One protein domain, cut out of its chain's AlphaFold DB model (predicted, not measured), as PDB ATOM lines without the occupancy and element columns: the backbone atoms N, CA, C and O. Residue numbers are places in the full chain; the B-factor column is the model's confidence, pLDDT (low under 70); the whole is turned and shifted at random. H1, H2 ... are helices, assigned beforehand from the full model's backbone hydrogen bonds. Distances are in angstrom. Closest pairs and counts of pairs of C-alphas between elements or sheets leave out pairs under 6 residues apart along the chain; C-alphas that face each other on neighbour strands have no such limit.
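What this domain is: This is residues 9 to 106 of the 631 residues of a protein of Plasmodium vivax (UniProt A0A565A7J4). A long, slender helical hairpin, H1 with shorter H2 folded back beside it, has two short helices, H3 and H4, near its turn. The link of residues 69 to 85 folds back from H2 to H3. The printed part has 98 residues, 74 of them in four helices, H1 to H4 in order along the chain, with no named strand; its class is all helix, and it is loose, with a radius of gyration of the C-alphas of 16.9 A, a rod spanning 62 by 18 by 18 A.

How they stand to each other: H1, residues 9 to 43, touches H2, residues 47 to 68, at a shallow tilt of 6 degrees, opposite ways; closest C-alphas, Leu 42 and Phe 50, 5.5 A. With residues 35 to 39 alone H1 touches H3, residues 86 to 94, closest C-alphas Glu 36 and Ile 88, 7.0 A. H2, kinked 32 degrees near residue 54, touches H4, residues 98 to 105, with residues 47 to 55 alone; closest C-alphas, Pro 47 and Arg 105, 5.5 A. H1 and H4 are apart. Every O i to N i+4 pair is within hydrogen-bond range in H3 and H4, 30 of 31 in H1 and 16 of 18 in H2.

Where its parts are: H1 runs 51.6 A from C-alpha 9 at (-47.704, 8.395, -76.599); H2 30.1 A; H3 11.9 A; H4 10.6 A, to C-alpha 105 at (-40.893, -10.179, -21.490).

The domain as a whole: The farthest C-alphas, Thr 9 and Thr 106, are 62.1 A apart. The printed part has no cut; the link H2 to H3 is long. Residues 9 to 10 and 74 to 76 have pLDDT under 70.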
ATOM      1  N   THR A   9     -48.451   9.409 -77.366       56.09
ATOM      2  CA  THR A   9     -47.704   8.395 -76.599       56.09
ATOM      3  C   THR A   9     -47.683   8.619 -75.085       56.09
ATOM      4  O   THR A   9     -47.551   7.647 -74.344       56.09
ATOM      5  N   GLY A  10     -47.844   9.857 -74.599       61.66
ATOM      6  CA  GLY A  10     -47.831  10.150 -73.159       61.66
ATOM      7  C   GLY A  10     -48.978   9.473 -72.402       61.66
ATOM      8  O   GLY A  10     -48.762   8.830 -71.377       61.66
ATOM      9  N   THR A  11     -50.194   9.525 -72.958       74.88
ATOM     10  CA  THR A  11     -51.418   9.063 -72.284       74.88
ATOM     11  C   THR A  11     -51.402   7.566 -71.955       74.88
ATOM     12  O   THR A  11     -51.927   7.162 -70.919       74.88
ATOM     13  N   ALA A  12     -50.777   6.738 -72.798       78.62
ATOM     14  CA  ALA A  12     -50.660   5.299 -72.557       78.62
ATOM     15  C   ALA A  12     -49.704   4.984 -71.391       78.62
ATOM     16  O   ALA A  12     -50.024   4.156 -70.535       78.62
ATOM     17  N   ASN A  13     -48.567   5.686 -71.316       79.69
ATOM     18  CA  ASN A  13     -47.607   5.529 -70.223       79.69
ATOM     19  C   ASN A  13     -48.186   6.020 -68.888       79.69
ATOM     20  O   ASN A  13     -48.025   5.337 -67.879       79.69
ATOM     21  N   ASP A  14     -48.928   7.131 -68.881       82.00
ATOM     22  CA  ASP A  14     -49.609   7.630 -67.677       82.00
ATOM     23  C   ASP A  14     -50.680   6.656 -67.159       82.00
ATOM     24  O   ASP A  14     -50.813   6.465 -65.949       82.00
ATOM     25  N   MET A  15     -51.434   6.007 -68.055       83.94
ATOM     26  CA  MET A  15     -52.399   4.970 -67.667       83.94
ATOM     27  C   MET A  15     -51.705   3.731 -67.086       83.94
ATOM     28  O   MET A  15     -52.126   3.236 -66.041       83.94
ATOM     29  N   LEU A  16     -50.617   3.260 -67.708       84.44
ATOM     30  CA  LEU A  16     -49.843   2.119 -67.208       84.44
ATOM     31  C   LEU A  16     -49.175   2.422 -65.855       84.44
ATOM     32  O   LEU A  16     -49.161   1.565 -64.970       84.44
ATOM     33  N   LYS A  17     -48.668   3.648 -65.673       84.19
ATOM     34  CA  LYS A  17     -48.110   4.129 -64.403       84.19
ATOM     35  C   LYS A  17     -49.176   4.110 -63.301       84.19
ATOM     36  O   LYS A  17     -48.970   3.459 -62.281       84.19
ATOM     37  N   LYS A  18     -50.351   4.706 -63.542       85.38
ATOM     38  CA  LYS A  18     -51.480   4.707 -62.589       85.38
ATOM     39  C   LYS A  18     -51.984   3.305 -62.241       85.38
ATOM     40  O   LYS A  18     -52.357   3.069 -61.096       85.38
ATOM     41  N   TYR A  19     -51.969   2.365 -63.190       85.62
ATOM     42  CA  TYR A  19     -52.319   0.970 -62.906       85.62
ATOM     43  C   TYR A  19     -51.343   0.331 -61.905       85.62
ATOM     44  O   TYR A  19     -51.781  -0.222 -60.899       85.62
ATOM     45  N   ARG A  20     -50.028   0.475 -62.129       85.31
ATOM     46  CA  ARG A  20     -48.985  -0.057 -61.229       85.31
ATOM     47  C   ARG A  20     -48.973   0.624 -59.857       85.31
ATOM     48  O   ARG A  20     -48.717  -0.035 -58.854       85.31
ATOM     49  N   GLU A  21     -49.265   1.924 -59.802       86.50
ATOM     50  CA  GLU A  21     -49.440   2.647 -58.535       86.50
ATOM     51  C   GLU A  21     -50.607   2.061 -57.728       86.50
ATOM     52  O   GLU A  21     -50.412   1.671 -56.578       86.50
ATOM     53  N   ASN A  22     -51.786   1.905 -58.345       87.94
ATOM     54  CA  ASN A  22     -52.952   1.293 -57.700       87.94
ATOM     55  C   ASN A  22     -52.674  -0.146 -57.238       87.94
ATOM     56  O   ASN A  22     -52.984  -0.491 -56.100       87.94
ATOM     57  N   GLU A  23     -52.055  -0.972 -58.088       90.06
ATOM     58  CA  GLU A  23     -51.681  -2.350 -57.753       90.06
ATOM     59  C   GLU A  23     -50.773  -2.404 -56.515       90.06
ATOM     60  O   GLU A  23     -50.983  -3.236 -55.627       90.06
ATOM     61  N   CYS A  24     -49.795  -1.498 -56.402       92.00
ATOM     62  CA  CYS A  24     -48.954  -1.459 -55.213       92.00
ATOM     63  C   CYS A  24     -49.689  -0.928 -53.974       92.00
ATOM     64  O   CYS A  24     -49.520  -1.503 -52.901       92.00
ATOM     65  N   ILE A  25     -50.546   0.093 -54.099       90.69
ATOM     66  CA  ILE A  25     -51.370   0.589 -52.980       90.69
ATOM     67  C   ILE A  25     -52.251  -0.538 -52.416       90.69
ATOM     68  O   ILE A  25     -52.284  -0.754 -51.205       90.69
ATOM     69  N   THR A  26     -52.926  -1.305 -53.279       93.50
ATOM     70  CA  THR A  26     -53.762  -2.440 -52.854       93.50
ATOM     71  C   THR A  26     -52.936  -3.549 -52.196       93.50
ATOM     72  O   THR A  26     -53.345  -4.081 -51.164       93.50
ATOM     73  N   ASN A  27     -51.760  -3.883 -52.739       94.25
ATOM     74  CA  ASN A  27     -50.874  -4.871 -52.117       94.25
ATOM     75  C   ASN A  27     -50.273  -4.379 -50.783       94.25
ATOM     76  O   ASN A  27     -50.130  -5.193 -49.874       94.25
ATOM     77  N   TYR A  28     -49.975  -3.080 -50.636       94.44
ATOM     78  CA  TYR A  28     -49.513  -2.475 -49.378       94.44
ATOM     79  C   TYR A  28     -50.555  -2.635 -48.278       94.44
ATOM     80  O   TYR A  28     -50.247  -3.199 -47.234       94.44
ATOM     81  N   PHE A  29     -51.800  -2.210 -48.520       94.06
ATOM     82  CA  PHE A  29     -52.844  -2.308 -47.499       94.06
ATOM     83  C   PHE A  29     -53.157  -3.760 -47.120       94.06
ATOM     84  O   PHE A  29     -53.321  -4.040 -45.936       94.06
ATOM     85  N   ARG A  30     -53.159  -4.697 -48.081       96.56
ATOM     86  CA  ARG A  30     -53.360  -6.121 -47.766       96.56
ATOM     87  C   ARG A  30     -52.239  -6.665 -46.870       96.56
ATOM     88  O   ARG A  30     -52.526  -7.204 -45.808       96.56
ATOM     89  N   VAL A  31     -50.976  -6.472 -47.260       96.06
ATOM     90  CA  VAL A  31     -49.816  -6.976 -46.501       96.06
ATOM     91  C   VAL A  31     -49.670  -6.279 -45.146       96.06
ATOM     92  O   VAL A  31     -49.302  -6.930 -44.172       96.06
ATOM     93  N   LYS A  32     -50.020  -4.989 -45.042       95.88
ATOM     94  CA  LYS A  32     -50.119  -4.278 -43.761       95.88
ATOM     95  C   LYS A  32     -51.068  -5.011 -42.812       95.88
ATOM     96  O   LYS A  32     -50.640  -5.412 -41.735       95.88
ATOM     97  N   THR A  33     -52.316  -5.244 -43.219       96.69
ATOM     98  CA  THR A  33     -53.320  -5.894 -42.361       96.69
ATOM     99  C   THR A  33     -52.966  -7.354 -42.045       96.69
ATOM    100  O   THR A  33     -53.142  -7.786 -40.907       96.69
ATOM    101  N   GLU A  34     -52.384  -8.098 -42.994       97.19
ATOM    102  CA  GLU A  34     -51.835  -9.449 -42.758       97.19
ATOM    103  C   GLU A  34     -50.718  -9.454 -41.688       97.19
ATOM    104  O   GLU A  34     -50.586 -10.417 -40.928       97.19
ATOM    105  N   ILE A  35     -49.907  -8.393 -41.616       97.25
ATOM    106  CA  ILE A  35     -48.829  -8.223 -40.629       97.25
ATOM    107  C   ILE A  35     -49.372  -7.750 -39.279       97.25
ATOM    108  O   ILE A  35     -48.968  -8.291 -38.252       97.25
ATOM    109  N   GLU A  36     -50.304  -6.795 -39.259       96.56
ATOM    110  CA  GLU A  36     -50.972  -6.329 -38.037       96.56
ATOM    111  C   GLU A  36     -51.684  -7.487 -37.327       96.56
ATOM    112  O   GLU A  36     -51.461  -7.699 -36.136       96.56
ATOM    113  N   GLN A  37     -52.430  -8.321 -38.065       97.31
ATOM    114  CA  GLN A  37     -53.044  -9.534 -37.515       97.31
ATOM    115  C   GLN A  37     -51.994 -10.497 -36.934       97.31
ATOM    116  O   GLN A  37     -52.185 -11.034 -35.842       97.31
ATOM    117  N   GLN A  38     -50.870 -10.716 -37.626       97.06
ATOM    118  CA  GLN A  38     -49.810 -11.589 -37.116       97.06
ATOM    119  C   GLN A  38     -49.152 -11.024 -35.850       97.06
ATOM    120  O   GLN A  38     -48.879 -11.792 -34.930       97.06
ATOM    121  N   ILE A  39     -48.940  -9.708 -35.753       96.62
ATOM    122  CA  ILE A  39     -48.460  -9.057 -34.523       96.62
ATOM    123  C   ILE A  39     -49.457  -9.313 -33.383       96.62
ATOM    124  O   ILE A  39     -49.060  -9.797 -32.321       96.62
ATOM    125  N   ASP A  40     -50.745  -9.080 -33.624       96.19
ATOM    126  CA  ASP A  40     -51.831  -9.307 -32.670       96.19
ATOM    127  C   ASP A  40     -51.944 -10.768 -32.213       96.19
ATOM    128  O   ASP A  40     -52.276 -11.035 -31.055       96.19
ATOM    129  N   GLU A  41     -51.707 -11.737 -33.094       96.62
ATOM    130  CA  GLU A  41     -51.662 -13.160 -32.746       96.62
ATOM    131  C   GLU A  41     -50.400 -13.515 -31.952       96.62
ATOM    132  O   GLU A  41     -50.481 -14.274 -30.984       96.62
ATOM    133  N   LEU A  42     -49.238 -12.945 -32.298       95.38
ATOM    134  CA  LEU A  42     -47.993 -13.163 -31.557       95.38
ATOM    135  C   LEU A  42     -48.043 -12.578 -30.145       95.38
ATOM    136  O   LEU A  42     -47.576 -13.235 -29.212       95.38
ATOM    137  N   GLN A  43     -48.596 -11.376 -29.962       93.38
ATOM    138  CA  GLN A  43     -48.659 -10.710 -28.654       93.38
ATOM    139  C   GLN A  43     -49.434 -11.521 -27.600       93.38
ATOM    140  O   GLN A  43     -49.156 -11.384 -26.410       93.38
ATOM    141  N   LYS A  44     -50.350 -12.398 -28.032       95.12
ATOM    142  CA  LYS A  44     -51.160 -13.284 -27.177       95.12
ATOM    143  C   LYS A  44     -50.417 -14.556 -26.721       95.12
ATOM    144  O   LYS A  44     -50.956 -15.316 -25.921       95.12
ATOM    145  N   LEU A  45     -49.202 -14.814 -27.222       93.94
ATOM    146  CA  LEU A  45     -48.396 -15.998 -26.890       93.94
ATOM    147  C   LEU A  45     -47.446 -15.753 -25.707       93.94
ATOM    148  O   LEU A  45     -47.000 -14.632 -25.466       93.94
ATOM    149  N   GLU A  46     -47.046 -16.826 -25.013       93.88
ATOM    150  CA  GLU A  46     -46.026 -16.731 -23.958       93.88
ATOM    151  C   GLU A  46     -44.708 -16.119 -24.482       93.88
ATOM    152  O   GLU A  46     -44.329 -16.379 -25.633       93.88
ATOM    153  N   PRO A  47     -43.920 -15.424 -23.633       92.19
ATOM    154  CA  PRO A  47     -42.674 -14.759 -24.027       92.19
ATOM    155  C   PRO A  47     -41.710 -15.603 -24.875       92.19
ATOM    156  O   PRO A  47     -41.115 -15.093 -25.819       92.19
ATOM    157  N   ARG A  48     -41.572 -16.906 -24.594       91.38
ATOM    158  CA  ARG A  48     -40.697 -17.810 -25.365       91.38
ATOM    159  C   ARG A  48     -41.196 -18.043 -26.794       91.38
ATOM    160  O   ARG A  48     -40.395 -18.038 -27.729       91.38
ATOM    161  N   PHE A  49     -42.503 -18.236 -26.970       94.06
ATOM    162  CA  PHE A  49     -43.114 -18.441 -28.284       94.06
ATOM    163  C   PHE A  49     -43.182 -17.137 -29.081       94.06
ATOM    164  O   PHE A  49     -42.875 -17.162 -30.274       94.06
ATOM    165  N   PHE A  50     -43.480 -16.012 -28.415       94.69
ATOM    166  CA  PHE A  50     -43.353 -14.675 -28.994       94.69
ATOM    167  C   PHE A  50     -41.937 -14.460 -29.533       94.69
ATOM    168  O   PHE A  50     -41.759 -14.383 -30.743       94.69
ATOM    169  N   CYS A  51     -40.910 -14.469 -28.674       93.81
ATOM    170  CA  CYS A  51     -39.541 -14.130 -29.075       93.81
ATOM    171  C   CYS A  51     -38.974 -15.056 -30.161       93.81
ATOM    172  O   CYS A  51     -38.146 -14.621 -30.957       93.81
ATOM    173  N   ARG A  52     -39.424 -16.319 -30.234       93.88
ATOM    174  CA  ARG A  52     -39.026 -17.246 -31.304       93.88
ATOM    175  C   ARG A  52     -39.658 -16.906 -32.658       93.88
ATOM    176  O   ARG A  52     -38.963 -16.980 -33.663       93.88
ATOM    177  N   LYS A  53     -40.956 -16.579 -32.705       95.88
ATOM    178  CA  LYS A  53     -41.653 -16.223 -33.959       95.88
ATOM    179  C   LYS A  53     -41.405 -14.772 -34.387       95.88
ATOM    180  O   LYS A  53     -41.440 -14.470 -35.575       95.88
ATOM    181  N   CYS A  54     -41.147 -13.893 -33.421       95.38
ATOM    182  CA  CYS A  54     -40.976 -12.459 -33.611       95.38
ATOM    183  C   CYS A  54     -39.893 -12.141 -34.649       95.38
ATOM    184  O   CYS A  54     -40.145 -11.369 -35.569       95.38
ATOM    185  N   VAL A  55     -38.723 -12.788 -34.546       92.94
ATOM    186  CA  VAL A  55     -37.592 -12.581 -35.468       92.94
ATOM    187  C   VAL A  55     -38.011 -12.828 -36.921       92.94
ATOM    188  O   VAL A  55     -37.795 -11.966 -37.766       92.94
ATOM    189  N   THR A  56     -38.707 -13.934 -37.193       94.50
ATOM    190  CA  THR A  56     -39.199 -14.276 -38.538       94.50
ATOM    191  C   THR A  56     -40.237 -13.277 -39.059       94.50
ATOM    192  O   THR A  56     -40.212 -12.924 -40.237       94.50
ATOM    193  N   LEU A  57     -41.130 -12.767 -38.199       96.31
ATOM    194  CA  LEU A  57     -42.084 -11.727 -38.607       96.31
ATOM    195  C   LEU A  57     -41.380 -10.385 -38.873       96.31
ATOM    196  O   LEU A  57     -41.717  -9.698 -39.830       96.31
ATOM    197  N   LYS A  58     -40.353 -10.034 -38.090       95.94
ATOM    198  CA  LYS A  58     -39.510  -8.851 -38.317       95.94
ATOM    199  C   LYS A  58     -38.707  -8.941 -39.619       95.94
ATOM    200  O   LYS A  58     -38.615  -7.951 -40.338       95.94
ATOM    201  N   GLU A  59     -38.174 -10.112 -39.959       95.44
ATOM    202  CA  GLU A  59     -37.525 -10.363 -41.255       95.44
ATOM    203  C   GLU A  59     -38.508 -10.158 -42.422       95.44
ATOM    204  O   GLU A  59     -38.176  -9.471 -43.390       95.44
ATOM    205  N   LEU A  60     -39.740 -10.668 -42.295       95.81
ATOM    206  CA  LEU A  60     -40.815 -10.468 -43.273       95.81
ATOM    207  C   LEU A  60     -41.205  -8.984 -43.403       95.81
ATOM    208  O   LEU A  60     -41.253  -8.471 -44.520       95.81
ATOM    209  N   ILE A  61     -41.396  -8.273 -42.286       96.31
ATOM    210  CA  ILE A  61     -41.678  -6.825 -42.253       96.31
ATOM    211  C   ILE A  61     -40.581  -6.033 -42.976       96.31
ATOM    212  O   ILE A  61     -40.884  -5.168 -43.795       96.31
ATOM    213  N   VAL A  62     -39.304  -6.332 -42.719       95.56
ATOM    214  CA  VAL A  62     -38.170  -5.639 -43.356       95.56
ATOM    215  C   VAL A  62     -38.091  -5.946 -44.857       95.56
ATOM    216  O   VAL A  62     -37.829  -5.037 -45.652       95.56
ATOM    217  N   ALA A  63     -38.349  -7.192 -45.268       95.88
ATOM    218  CA  ALA A  63     -38.383  -7.583 -46.676       95.88
ATOM    219  C   ALA A  63     -39.526  -6.893 -47.444       95.88
ATOM    220  O   ALA A  63     -39.300  -6.339 -48.523       95.88
ATOM    221  N   GLU A  64     -40.726  -6.860 -46.866       95.56
ATOM    222  CA  GLU A  64     -41.905  -6.205 -47.439       95.56
ATOM    223  C   GLU A  64     -41.769  -4.677 -47.460       95.56
ATOM    224  O   GLU A  64     -42.004  -4.056 -48.496       95.56
ATOM    225  N   ASN A  65     -41.244  -4.057 -46.399       94.69
ATOM    226  CA  ASN A  65     -40.887  -2.634 -46.392       94.69
ATOM    227  C   ASN A  65     -39.895  -2.297 -47.526       94.69
ATOM    228  O   ASN A  65     -40.086  -1.335 -48.267       94.69
ATOM    229  N   LYS A  66     -38.876  -3.142 -47.754       93.50
ATOM    230  CA  LYS A  66     -37.937  -2.994 -48.883       93.50
ATOM    231  C   LYS A  66     -38.594  -3.224 -50.255       93.50
ATOM    232  O   LYS A  66     -38.080  -2.719 -51.258       93.50
ATOM    233  N   ARG A  67     -39.716  -3.952 -50.329       92.19
ATOM    234  CA  ARG A  67     -40.532  -4.091 -51.546       92.19
ATOM    235  C   ARG A  67     -41.355  -2.827 -51.797       92.19
ATOM    236  O   ARG A  67     -41.267  -2.272 -52.890       92.19
ATOM    237  N   PHE A  68     -42.083  -2.337 -50.795       91.69
ATOM    238  CA  PHE A  68     -42.960  -1.167 -50.917       91.69
ATOM    239  C   PHE A  68     -42.207   0.165 -51.063       91.69
ATOM    240  O   PHE A  68     -42.674   1.040 -51.789       91.69
ATOM    241  N   ASN A  69     -40.975   0.276 -50.552       87.62
ATOM    242  CA  ASN A  69     -40.086   1.412 -50.841       87.62
ATOM    243  C   ASN A  69     -39.758   1.578 -52.343       87.62
ATOM    244  O   ASN A  69     -39.341   2.657 -52.756       87.62
ATOM    245  N   LYS A  70     -39.943   0.540 -53.177       87.38
ATOM    246  CA  LYS A  70     -39.806   0.636 -54.644       87.38
ATOM    247  C   LYS A  70     -41.059   1.182 -55.338       87.38
ATOM    248  O   LYS A  70     -41.017   1.451 -56.538       87.38
ATOM    249  N   CYS A  71     -42.172   1.320 -54.621       87.12
ATOM    250  CA  CYS A  71     -43.416   1.846 -55.164       87.12
ATOM    251  C   CYS A  71     -43.421   3.370 -55.105       87.12
ATOM    252  O   CYS A  71     -43.871   3.983 -54.138       87.12
ATOM    253  N   TYR A  72     -42.924   3.970 -56.181       74.56
ATOM    254  CA  TYR A  72     -43.056   5.397 -56.435       74.56
ATOM    255  C   TYR A  72     -44.510   5.728 -56.766       74.56
ATOM    256  O   TYR A  72     -44.961   5.505 -57.890       74.56
ATOM    257  N   LEU A  73     -45.233   6.276 -55.792       78.06
ATOM    258  CA  LEU A  73     -46.499   6.951 -56.056       78.06
ATOM    259  C   LEU A  73     -46.244   8.227 -56.868       78.06
ATOM    260  O   LEU A  73     -45.191   8.856 -56.739       78.06
ATOM    261  N   SER A  74     -47.223   8.650 -57.667       69.06
ATOM    262  CA  SER A  74     -47.120   9.836 -58.532       69.06
ATOM    263  C   SER A  74     -46.787  11.138 -57.789       69.06
ATOM    264  O   SER A  74     -46.222  12.042 -58.400       69.06
ATOM    265  N   ASN A  75     -47.041  11.195 -56.476       65.81
ATOM    266  CA  ASN A  75     -46.738  12.320 -55.583       65.81
ATOM    267  C   ASN A  75     -45.430  12.131 -54.774       65.81
ATOM    268  O   ASN A  75     -45.314  12.655 -53.668       65.81
ATOM    269  N   SER A  76     -44.490  11.303 -55.248       64.19
ATOM    270  CA  SER A  76     -43.183  10.985 -54.627       64.19
ATOM    271  C   SER A  76     -43.196  10.370 -53.215       64.19
ATOM    272  O   SER A  76     -42.145   9.987 -52.704       64.19
ATOM    273  N   ARG A  77     -44.365  10.206 -52.580       74.94
ATOM    274  CA  ARG A  77     -44.504   9.518 -51.288       74.94
ATOM    275  C   ARG A  77     -44.213   8.024 -51.446       74.94
ATOM    276  O   ARG A  77     -44.936   7.323 -52.151       74.94
ATOM    277  N   GLN A  78     -43.176   7.541 -50.767       79.50
ATOM    278  CA  GLN A  78     -42.866   6.114 -50.657       79.50
ATOM    279  C   GLN A  78     -43.809   5.440 -49.651       79.50
ATOM    280  O   GLN A  78     -44.107   5.998 -48.593       79.50
ATOM    281  N   LEU A  79     -44.253   4.221 -49.960       85.12
ATOM    282  CA  LEU A  79     -45.053   3.402 -49.050       85.12
ATOM    283  C   LEU A  79     -44.130   2.679 -48.058       85.12
ATOM    284  O   LEU A  79     -43.632   1.589 -48.333       85.12
ATOM    285  N   LYS A  80     -43.885   3.312 -46.907       88.88
ATOM    286  CA  LYS A  80     -43.000   2.811 -45.852       88.88
ATOM    287  C   LYS A  80     -43.785   2.108 -44.746       88.88
ATOM    288  O   LYS A  80     -44.388   2.755 -43.898       88.88
ATOM    289  N   LEU A  81     -43.723   0.784 -44.716       90.44
ATOM    290  CA  LEU A  81     -44.439  -0.052 -43.750       90.44
ATOM    291  C   LEU A  81     -43.953   0.127 -42.296       90.44
ATOM    292  O   LEU A  81     -44.726  -0.075 -41.368       90.44
ATOM    293  N   ILE A  82     -42.680   0.489 -42.094       89.88
ATOM    294  CA  ILE A  82     -42.090   0.684 -40.752       89.88
ATOM    295  C   ILE A  82     -42.216   2.139 -40.276       89.88
ATOM    296  O   ILE A  82     -42.497   2.371 -39.106       89.88
ATOM    297  N   ASP A  83     -42.027   3.126 -41.158       86.94
ATOM    298  CA  ASP A  83     -42.030   4.541 -40.750       86.94
ATOM    299  C   ASP A  83     -43.454   5.098 -40.564       86.94
ATOM    300  O   ASP A  83     -43.641   6.008 -39.760       86.94
ATOM    301  N   ASN A  84     -44.448   4.566 -41.289       84.75
ATOM    302  CA  ASN A  84     -45.818   5.096 -41.296       84.75
ATOM    303  C   ASN A  84     -46.728   4.511 -40.198       84.75
ATOM    304  O   ASN A  84     -47.810   5.048 -39.978       84.75
ATOM    305  N   GLU A  85     -46.349   3.397 -39.560       90.38
ATOM    306  CA  GLU A  85     -47.271   2.553 -38.783       90.38
ATOM    307  C   GLU A  85     -46.709   2.250 -37.381       90.38
ATOM    308  O   GLU A  85     -45.867   1.365 -37.206       90.38
ATOM    309  N   GLU A  86     -47.183   2.964 -36.353       92.12
ATOM    310  CA  GLU A  86     -46.627   2.895 -34.986       92.12
ATOM    311  C   GLU A  86     -46.647   1.482 -34.377       92.12
ATOM    312  O   GLU A  86     -45.703   1.092 -33.686       92.12
ATOM    313  N   ASN A  87     -47.670   0.676 -34.681       92.69
ATOM    314  CA  ASN A  87     -47.781  -0.718 -34.231       92.69
ATOM    315  C   ASN A  87     -46.687  -1.615 -34.836       92.69
ATOM    316  O   ASN A  87     -46.079  -2.425 -34.137       92.69
ATOM    317  N   ILE A  88     -46.403  -1.454 -36.134       95.06
ATOM    318  CA  ILE A  88     -45.375  -2.229 -36.844       95.06
ATOM    319  C   ILE A  88     -43.982  -1.758 -36.411       95.06
ATOM    320  O   ILE A  88     -43.089  -2.582 -36.190       95.06
ATOM    321  N   LYS A  89     -43.803  -0.446 -36.222       96.00
ATOM    322  CA  LYS A  89     -42.570   0.161 -35.714       96.00
ATOM    323  C   LYS A  89     -42.222  -0.324 -34.307       96.00
ATOM    324  O   LYS A  89     -41.155  -0.898 -34.112       96.00
ATOM    325  N   SER A  90     -43.135  -0.154 -33.351       93.81
ATOM    326  CA  SER A  90     -42.933  -0.548 -31.951       93.81
ATOM    327  C   SER A  90     -42.717  -2.055 -31.798       93.81
ATOM    328  O   SER A  90     -41.796  -2.460 -31.091       93.81
ATOM    329  N   PHE A  91     -43.456  -2.892 -32.539       94.69
ATOM    330  CA  PHE A  91     -43.161  -4.323 -32.637       94.69
ATOM    331  C   PHE A  91     -41.738  -4.573 -33.158       94.69
ATOM    332  O   PHE A  91     -40.991  -5.353 -32.572       94.69
ATOM    333  N   THR A  92     -41.328  -3.897 -34.235       93.88
ATOM    334  CA  THR A  92     -39.993  -4.061 -34.836       93.88
ATOM    335  C   THR A  92     -38.872  -3.625 -33.884       93.88
ATOM    336  O   THR A  92     -37.808  -4.249 -33.877       93.88
ATOM    337  N   GLU A  93     -39.097  -2.605 -33.056       92.31
ATOM    338  CA  GLU A  93     -38.165  -2.137 -32.023       92.31
ATOM    339  C   GLU A  93     -38.112  -3.086 -30.811       92.31
ATOM    340  O   GLU A  93     -37.020  -3.455 -30.378       92.31
ATOM    341  N   GLU A  94     -39.260  -3.559 -30.312       91.00
ATOM    342  CA  GLU A  94     -39.337  -4.533 -29.210       91.00
ATOM    343  C   GLU A  94     -38.750  -5.903 -29.600       91.00
ATOM    344  O   GLU A  94     -38.218  -6.633 -28.758       91.00
ATOM    345  N   CYS A  95     -38.808  -6.248 -30.889       91.94
ATOM    346  CA  CYS A  95     -38.306  -7.498 -31.444       91.94
ATOM    347  C   CYS A  95     -36.769  -7.541 -31.518       91.94
ATOM    348  O   CYS A  95     -36.143  -7.497 -32.587       91.94
ATOM    349  N   ILE A  96     -36.152  -7.598 -30.345       89.94
ATOM    350  CA  ILE A  96     -34.712  -7.705 -30.131       89.94
ATOM    351  C   ILE A  96     -34.247  -9.169 -30.108       89.94
ATOM    352  O   ILE A  96     -35.036 -10.111 -30.043       89.94
ATOM    353  N   GLU A  97     -32.928  -9.347 -30.132       89.12
ATOM    354  CA  GLU A  97     -32.227 -10.630 -30.022       89.12
ATOM    355  C   GLU A  97     -32.821 -11.558 -28.940       89.12
ATOM    356  O   GLU A  97     -33.054 -11.143 -27.802       89.12
ATOM    357  N   TYR A  98     -33.048 -12.830 -29.297       87.19
ATOM    358  CA  TYR A  98     -33.924 -13.766 -28.573       87.19
ATOM    359  C   TYR A  98     -33.720 -13.808 -27.048       87.19
ATOM    360  O   TYR A  98     -34.698 -13.754 -26.303       87.19
ATOM    361  N   GLN A  99     -32.473 -13.864 -26.561       85.69
ATOM    362  CA  GLN A  99     -32.198 -13.904 -25.117       85.69
ATOM    363  C   GLN A  99     -32.675 -12.631 -24.399       85.69
ATOM    364  O   GLN A  99     -33.317 -12.714 -23.353       85.69
ATOM    365  N   LYS A 100     -32.415 -11.457 -24.992       90.88
ATOM    366  CA  LYS A 100     -32.827 -10.149 -24.458       90.88
ATOM    367  C   LYS A 100     -34.350 -10.004 -24.508       90.88
ATOM    368  O   LYS A 100     -34.949  -9.593 -23.522       90.88
ATOM    369  N   CYS A 101     -34.982 -10.434 -25.604       91.62
ATOM    370  CA  CYS A 101     -36.441 -10.453 -25.735       91.62
ATOM    371  C   CYS A 101     -37.092 -11.306 -24.628       91.62
ATOM    372  O   CYS A 101     -37.996 -10.841 -23.931       91.62
ATOM    373  N   VAL A 102     -36.589 -12.528 -24.395       89.25
ATOM    374  CA  VAL A 102     -37.125 -13.416 -23.350       89.25
ATOM    375  C   VAL A 102     -36.883 -12.844 -21.953       89.25
ATOM    376  O   VAL A 102     -37.763 -12.968 -21.106       89.25
ATOM    377  N   HIS A 103     -35.744 -12.202 -21.684       87.62
ATOM    378  CA  HIS A 103     -35.501 -11.545 -20.393       87.62
ATOM    379  C   HIS A 103     -36.400 -10.324 -20.160       87.62
ATOM    380  O   HIS A 103     -36.914 -10.180 -19.054       87.62
ATOM    381  N   ASN A 104     -36.654  -9.502 -21.181       87.69
ATOM    382  CA  ASN A 104     -37.518  -8.326 -21.056       87.69
ATOM    383  C   ASN A 104     -38.997  -8.700 -20.862       87.69
ATOM    384  O   ASN A 104     -39.686  -8.066 -20.065       87.69
ATOM    385  N   ARG A 105     -39.488  -9.734 -21.566       85.75
ATOM    386  CA  ARG A 105     -40.893 -10.179 -21.490       85.75
ATOM    387  C   ARG A 105     -41.178 -11.243 -20.429       85.75
ATOM    388  O   ARG A 105     -42.343 -11.459 -20.103       85.75
ATOM    389  N   THR A 106     -40.172 -11.919 -19.871       85.50
ATOM    390  CA  THR A 106     -40.394 -12.756 -18.681       85.50
ATOM    391  C   THR A 106     -40.735 -11.822 -17.520       85.50
ATOM    392  O   THR A 106     -39.908 -10.965 -17.207       85.50
TER     393      THR A 106